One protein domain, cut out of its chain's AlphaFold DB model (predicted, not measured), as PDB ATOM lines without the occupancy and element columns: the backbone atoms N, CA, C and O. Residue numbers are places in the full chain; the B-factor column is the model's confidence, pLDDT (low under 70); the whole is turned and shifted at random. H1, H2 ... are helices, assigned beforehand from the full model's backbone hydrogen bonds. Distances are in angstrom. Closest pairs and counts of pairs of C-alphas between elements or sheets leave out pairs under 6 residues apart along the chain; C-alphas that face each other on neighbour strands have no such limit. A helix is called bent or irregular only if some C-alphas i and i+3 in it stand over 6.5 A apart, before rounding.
ATOM      1  N   VAL A   6     154.398 144.223 181.336       96.31
ATOM      2  CA  VAL A   6     154.200 143.124 180.377       96.31
ATOM      3  C   VAL A   6     154.904 143.467 179.072       96.31
ATOM      4  O   VAL A   6     155.663 142.649 178.551       96.31
ATOM      5  N   LYS A   7     154.726 144.703 178.593       94.88
ATOM      6  CA  LYS A   7     155.432 145.191 177.411       94.88
ATOM      7  C   LYS A   7     156.948 145.203 177.615       94.88
ATOM      8  O   LYS A   7     157.664 144.665 176.778       94.88
ATOM      9  N   GLY A   8     157.431 145.715 178.750       94.69
ATOM     10  CA  GLY A   8     158.869 145.729 179.050       94.69
ATOM     11  C   GLY A   8     159.502 144.330 179.061       94.69
ATOM     12  O   GLY A   8     160.597 144.137 178.534       94.69
ATOM     13  N   TRP A   9     158.798 143.326 179.593       96.00
ATOM     14  CA  TRP A   9     159.253 141.935 179.534       96.00
ATOM     15  C   TRP A   9     159.287 141.388 178.101       96.00
ATOM     16  O   TRP A   9     160.232 140.693 177.720       96.00
ATOM     17  N   GLN A  10     158.284 141.719 177.287       96.06
ATOM     18  CA  GLN A  10     158.231 141.302 175.888       96.06
ATOM     19  C   GLN A  10     159.380 141.904 175.063       96.06
ATOM     20  O   GLN A  10     159.994 141.183 174.273       96.06
ATOM     21  N   ASP A  11     159.699 143.182 175.276       95.56
ATOM     22  CA  ASP A  11     160.818 143.867 174.619       95.56
ATOM     23  C   ASP A  11     162.167 143.240 175.017       95.56
ATOM     24  O   ASP A  11     162.993 142.940 174.151       95.56
ATOM     25  N   TYR A  12     162.357 142.915 176.301       95.94
ATOM     26  CA  TYR A  12     163.538 142.183 176.770       95.94
ATOM     27  C   TYR A  12     163.686 140.808 176.097       95.94
ATOM     28  O   TYR A  12     164.754 140.472 175.583       95.94
ATOM     29  N   LEU A  13     162.610 140.015 176.030       96.25
ATOM     30  CA  LEU A  13     162.649 138.713 175.360       96.25
ATOM     31  C   LEU A  13     162.960 138.831 173.862       96.25
ATOM     32  O   LEU A  13     163.586 137.931 173.297       96.25
ATOM     33  N   ASN A  14     162.543 139.920 173.211       94.00
ATOM     34  CA  ASN A  14     162.874 140.173 171.811       94.00
ATOM     35  C   ASN A  14     164.384 140.397 171.626       94.00
ATOM     36  O   ASN A  14     164.957 139.805 170.712       94.00
ATOM     37  N   ILE A  15     165.045 141.141 172.526       96.12
ATOM     38  CA  ILE A  15     166.516 141.282 172.536       96.12
ATOM     39  C   ILE A  15     167.184 139.903 172.591       96.12
ATOM     40  O   ILE A  15     168.047 139.593 171.768       96.12
ATOM     41  N   CYS A  16     166.757 139.048 173.526       96.25
ATOM     42  CA  CYS A  16     167.339 137.717 173.700       96.25
ATOM     43  C   CYS A  16     167.196 136.836 172.449       96.25
ATOM     44  O   CYS A  16     168.110 136.079 172.128       96.25
ATOM     45  N   LYS A  17     166.070 136.938 171.730       95.50
ATOM     46  CA  LYS A  17     165.822 136.176 170.495       95.50
ATOM     47  C   LYS A  17     166.641 136.678 169.304       95.50
ATOM     48  O   LYS A  17     166.999 135.872 168.452       95.50
ATOM     49  N   ILE A  18     166.926 137.981 169.232       95.19
ATOM     50  CA  ILE A  18     167.774 138.565 168.180       95.19
ATOM     51  C   ILE A  18     169.220 138.066 168.319       95.19
ATOM     52  O   ILE A  18     169.867 137.747 167.316       95.19
ATOM     53  N   GLY A  19     169.734 137.990 169.552       91.88
ATOM     54  CA  GLY A  19     171.118 137.602 169.820       91.88
ATOM     55  C   GLY A  19     172.127 138.534 169.137       91.88
ATOM     56  O   GLY A  19     171.907 139.736 169.029       91.88
ATOM     57  N   GLY A  20     173.235 137.980 168.643       94.94
ATOM     58  CA  GLY A  20     174.297 138.736 167.961       94.94
ATOM     59  C   GLY A  20     174.070 138.982 166.465       94.94
ATOM     60  O   GLY A  20     175.021 139.286 165.755       94.94
ATOM     61  N   THR A  21     172.848 138.801 165.954       96.69
ATOM     62  CA  THR A  21     172.559 138.912 164.506       96.69
ATOM     63  C   THR A  21     172.443 140.355 164.006       96.69
ATOM     64  O   THR A  21     172.318 140.586 162.803       96.69
ATOM     65  N   LYS A  22     172.465 141.330 164.919       96.06
ATOM     66  CA  LYS A  22     172.299 142.762 164.655       96.06
ATOM     67  C   LYS A  22     173.375 143.572 165.373       96.06
ATOM     68  O   LYS A  22     173.960 143.104 166.348       96.06
ATOM     69  N   SER A  23     173.627 144.791 164.892       97.19
ATOM     70  CA  SER A  23     174.530 145.717 165.576       97.19
ATOM     71  C   SER A  23     173.931 146.185 166.909       97.19
ATOM     72  O   SER A  23     172.728 146.065 167.144       97.19
ATOM     73  N   PHE A  24     174.762 146.757 167.783       95.38
ATOM     74  CA  PHE A  24     174.308 147.298 169.066       95.38
ATOM     75  C   PHE A  24     173.144 148.293 168.913       95.38
ATOM     76  O   PHE A  24     172.120 148.141 169.576       95.38
ATOM     77  N   LEU A  25     173.277 149.277 168.016       96.06
ATOM     78  CA  LEU A  25     172.252 150.310 167.819       96.06
ATOM     79  C   LEU A  25     170.951 149.727 167.257       96.06
ATOM     80  O   LEU A  25     169.866 150.134 167.671       96.06
ATOM     81  N   ASP A  26     171.051 148.724 166.382       95.62
ATOM     82  CA  ASP A  26     169.878 148.033 165.849       95.62
ATOM     83  C   ASP A  26     169.131 147.255 166.940       95.62
ATOM     84  O   ASP A  26     167.902 147.247 166.955       95.62
ATOM     85  N   ILE A  27     169.854 146.604 167.861       96.38
ATOM     86  CA  ILE A  27     169.256 145.878 168.992       96.38
ATOM     87  C   ILE A  27     168.520 146.847 169.919       96.38
ATOM     88  O   ILE A  27     167.375 146.584 170.284       96.38
ATOM     89  N   VAL A  28     169.153 147.972 170.265       95.12
ATOM     90  CA  VAL A  28     168.552 149.022 171.103       95.12
ATOM     91  C   VAL A  28     167.256 149.542 170.472       95.12
ATOM     92  O   VAL A  28     166.222 149.576 171.139       95.12
ATOM     93  N   SER A  29     167.280 149.852 169.173       93.31
ATOM     94  CA  SER A  29     166.098 150.316 168.439       93.31
ATOM     95  C   SER A  29     164.989 149.255 168.378       93.31
ATOM     96  O   SER A  29     163.832 149.555 168.668       93.31
ATOM     97  N   CYS A  30     165.330 147.993 168.085       92.00
ATOM     98  CA  CYS A  30     164.368 146.882 168.046       92.00
ATOM     99  C   CYS A  30     163.697 146.612 169.403       92.00
ATOM    100  O   CYS A  30     162.611 146.033 169.443       92.00
ATOM    101  N   ALA A  31     164.341 147.001 170.502       91.94
ATOM    102  CA  ALA A  31     163.835 146.844 171.859       91.94
ATOM    103  C   ALA A  31     163.019 148.042 172.366       91.94
ATOM    104  O   ALA A  31     162.710 148.097 173.553       91.94
ATOM    105  N   ASN A  32     162.696 149.008 171.498       93.19
ATOM    106  CA  ASN A  32     162.018 150.252 171.873       93.19
ATOM    107  C   ASN A  32     162.775 151.055 172.953       93.19
ATOM    108  O   ASN A  32     162.157 151.745 173.767       93.19
ATOM    109  N   LEU A  33     164.109 150.955 172.971       94.75
ATOM    110  CA  LEU A  33     164.981 151.706 173.869       94.75
ATOM    111  C   LEU A  33     165.593 152.912 173.148       94.75
ATOM    112  O   LEU A  33     165.749 152.919 171.926       94.75
ATOM    113  N   ILE A  34     165.973 153.919 173.929       96.00
ATOM    114  CA  ILE A  34     166.684 155.106 173.445       96.00
ATOM    115  C   ILE A  34     168.183 154.794 173.418       96.00
ATOM    116  O   ILE A  34     168.710 154.155 174.333       96.00
ATOM    117  N   SER A  35     168.879 155.233 172.368       96.88
ATOM    118  CA  SER A  35     170.332 155.078 172.287       96.88
ATOM    119  C   SER A  35     171.018 155.893 173.387       96.88
ATOM    120  O   SER A  35     170.741 157.084 173.511       96.88
ATOM    121  N   PRO A  36     171.986 155.327 174.135       96.50
ATOM    122  CA  PRO A  36     172.728 156.084 175.146       96.50
ATOM    123  C   PRO A  36     173.597 157.198 174.545       96.50
ATOM    124  O   PRO A  36     174.078 158.060 175.277       96.50
ATOM    125  N   PHE A  37     173.812 157.173 173.227       97.00
ATOM    126  CA  PHE A  37     174.530 158.211 172.486       97.00
ATOM    127  C   PHE A  37     173.603 159.296 171.926       97.00
ATOM    128  O   PHE A  37     174.089 160.263 171.345       97.00
ATOM    129  N   GLU A  38     172.286 159.135 172.063       97.06
ATOM    130  CA  GLU A  38     171.319 160.164 171.696       97.06
ATOM    131  C   GLU A  38     171.326 161.287 172.737       97.06
ATOM    132  O   GLU A  38     171.388 161.045 173.951       97.06
ATOM    133  N   GLU A  39     171.284 162.532 172.260       98.00
ATOM    134  CA  GLU A  39     171.276 163.709 173.121       98.00
ATOM    135  C   GLU A  39     170.088 163.650 174.096       98.00
ATOM    136  O   GLU A  39     168.950 163.394 173.712       98.00
ATOM    137  N   GLY A  40     170.354 163.845 175.389       97.25
ATOM    138  CA  GLY A  40     169.325 163.803 176.433       97.25
ATOM    139  C   GLY A  40     168.948 162.407 176.955       97.25
ATOM    140  O   GLY A  40     168.248 162.311 177.968       97.25
ATOM    141  N   CYS A  41     169.441 161.311 176.357       97.38
ATOM    142  CA  CYS A  41     169.165 159.962 176.869       97.38
ATOM    143  C   CYS A  41     169.673 159.792 178.309       97.38
ATOM    144  O   CYS A  41     168.945 159.335 179.187       97.38
ATOM    145  N   VAL A  42     170.922 160.178 178.575       97.44
ATOM    146  CA  VAL A  42     171.529 159.992 179.903       97.44
ATOM    147  C   VAL A  42     170.851 160.875 180.952       97.44
ATOM    148  O   VAL A  42     170.515 160.390 182.030       97.44
ATOM    149  N   SER A  43     170.610 162.154 180.650       97.94
ATOM    150  CA  SER A  43     170.003 163.086 181.607       97.94
ATOM    151  C   SER A  43     168.585 162.666 182.003       97.94
ATOM    152  O   SER A  43     168.283 162.658 183.194       97.94
ATOM    153  N   SER A  44     167.753 162.239 181.047       96.88
ATOM    154  CA  SER A  44     166.374 161.796 181.322       96.88
ATOM    155  C   SER A  44     166.302 160.538 182.201       96.88
ATOM    156  O   SER A  44     165.453 160.436 183.095       96.88
ATOM    157  N   VAL A  45     167.226 159.589 182.004       96.81
ATOM    158  CA  VAL A  45     167.340 158.389 182.847       96.81
ATOM    159  C   VAL A  45     167.762 158.766 184.268       96.81
ATOM    160  O   VAL A  45     167.135 158.324 185.233       96.81
ATOM    161  N   ILE A  46     168.783 159.616 184.412       97.94
ATOM    162  CA  ILE A  46     169.274 160.066 185.722       97.94
ATOM    163  C   ILE A  46     168.205 160.854 186.482       97.94
ATOM    164  O   ILE A  46     168.049 160.648 187.683       97.94
ATOM    165  N   GLU A  47     167.436 161.703 185.806       97.62
ATOM    166  CA  GLU A  47     166.341 162.456 186.422       97.62
ATOM    167  C   GLU A  47     165.275 161.528 187.022       97.62
ATOM    168  O   GLU A  47     164.850 161.716 188.167       97.62
ATOM    169  N   SER A  48     164.905 160.469 186.295       95.44
ATOM    170  CA  SER A  48     163.943 159.467 186.768       95.44
ATOM    171  C   SER A  48     164.469 158.696 187.986       95.44
ATOM    172  O   SER A  48     163.740 158.506 188.962       95.44
ATOM    173  N   ILE A  49     165.746 158.290 187.960       96.94
ATOM    174  CA  ILE A  49     166.403 157.590 189.078       96.94
ATOM    175  C   ILE A  49     166.495 158.504 190.303       96.94
ATOM    176  O   ILE A  49     166.111 158.097 191.397       96.94
ATOM    177  N   ASN A  50     166.964 159.742 190.129       97.38
ATOM    178  CA  ASN A  50     167.097 160.700 191.221       97.38
ATOM    179  C   ASN A  50     165.735 160.997 191.861       97.38
ATOM    180  O   ASN A  50     165.621 160.992 193.081       97.38
ATOM    181  N   SER A  51     164.683 161.162 191.052       96.38
ATOM    182  CA  SER A  51     163.315 161.350 191.552       96.38
ATOM    183  C   SER A  51     162.850 160.187 192.433       96.38
ATOM    184  O   SER A  51     162.244 160.410 193.479       96.38
ATOM    185  N   TYR A  52     163.161 158.944 192.045       95.31
ATOM    186  CA  TYR A  52     162.867 157.776 192.875       95.31
ATOM    187  C   TYR A  52     163.682 157.789 194.172       95.31
ATOM    188  O   TYR A  52     163.108 157.632 195.246       95.31
ATOM    189  N   LEU A  53     164.995 158.023 194.095       95.88
ATOM    190  CA  LEU A  53     165.869 158.034 195.272       95.88
ATOM    191  C   LEU A  53     165.444 159.094 196.296       95.88
ATOM    192  O   LEU A  53     165.345 158.781 197.475       95.88
ATOM    193  N   GLN A  54     165.099 160.307 195.853       96.06
ATOM    194  CA  GLN A  54     164.609 161.376 196.736       96.06
ATOM    195  C   GLN A  54     163.264 161.048 197.406       96.06
ATOM    196  O   GLN A  54     162.912 161.660 198.411       96.06
ATOM    197  N   SER A  55     162.496 160.096 196.863       95.19
ATOM    198  CA  SER A  55     161.238 159.641 197.470       95.19
ATOM    199  C   SER A  55     161.433 158.605 198.584       95.19
ATOM    200  O   SER A  55     160.502 158.342 199.346       95.19
ATOM    201  N   VAL A  56     162.628 158.017 198.694       95.38
ATOM    202  CA  VAL A  56     162.959 157.010 199.705       95.38
ATOM    203  C   VAL A  56     163.583 157.702 200.917       95.38
ATOM    204  O   VAL A  56     164.568 158.418 200.791       95.38
TER     205      VAL A  56
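AT A GLANCE: This is residues 6 to 56 of the 61 residues of the protein "Oligoendopeptidase F domain protein" of Paeniclostridium sordellii (strain ATCC 9714 / DSM 2141 / JCM 3814 / LMG 15708 / NCIMB 10717 / 211) (UniProt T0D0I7). A small helical hairpin, in which the short H2 folds back on part of H1, makes one end of this domain, and the straight H3 reaches away from it as an arm that no other helix packs on. A looped stretch, residues 31 to 40, joins the hairpin to the arm, and the free part of the arm, residues 46 to 56, sticks out. The printed part has 51 residues with three named helices, in the order H1, H2, H3, and no named strand; the class is all helix. The whole is loose, with a radius of gyration of the C-alphas of 13.5 A, and only just flat, with spans of 40 by 27 by 13 A.

IN THESE COORDINATES: H1 takes residues 6 to 21 and is the longest helix by residues, 24.6 A from first to last C-alpha; it begins at C-alpha 6, at (154.200, 143.124, 180.377). It has a kink of 25 degrees near residue 15. H1 is irregular: C-alphas 17 and 20 are 9.2 A apart, and its line is a rough one. H2, residues 24 to 30, is 10.0 A long and begins at C-alpha 24, at (174.308, 147.298, 169.066). H3, residues 41 to 55, is 22.1 A long and ends at C-alpha 55, at (161.238, 159.641, 197.470).

HOW THE PARTS SIT: H1 and H2 touch, with 4 pairs of C-alphas within 8 A. Their closest C-alphas are those of Ile 15 and Ile 27, 6.4 A apart. H1 touches H2 with residues 14 to 18 alone. The two run opposite ways at a steep tilt of 40 degrees, with centres 10.6 A apart, and form a helical hairpin. H3 touches no helix: it is apart from H1, and apart from H2 too. In H2 and H3 every O i to N i+4 pair is within hydrogen-bond range, and in H1 10 of 12 are.

THE WHOLE: The two C-alphas farthest apart are those of Thr 21 and Val 56, 40.7 A; those of Val 6 and Val 56, the first and last printed, are 25.4 A apart. Residues 46 to 56, of which 46 to 55 belong to H3, stand free. Without them the body has 40 residues, spans 29 by 25 by 9 A and has a radius of gyration of 10.9 A. The link from H1 to H2, with 2 residues between them, is tight, and that from H2 to H3, with 10, is short. The printed part has no cut. The mean pLDDT of the printed part is 95.8, and no printed residue is under 70.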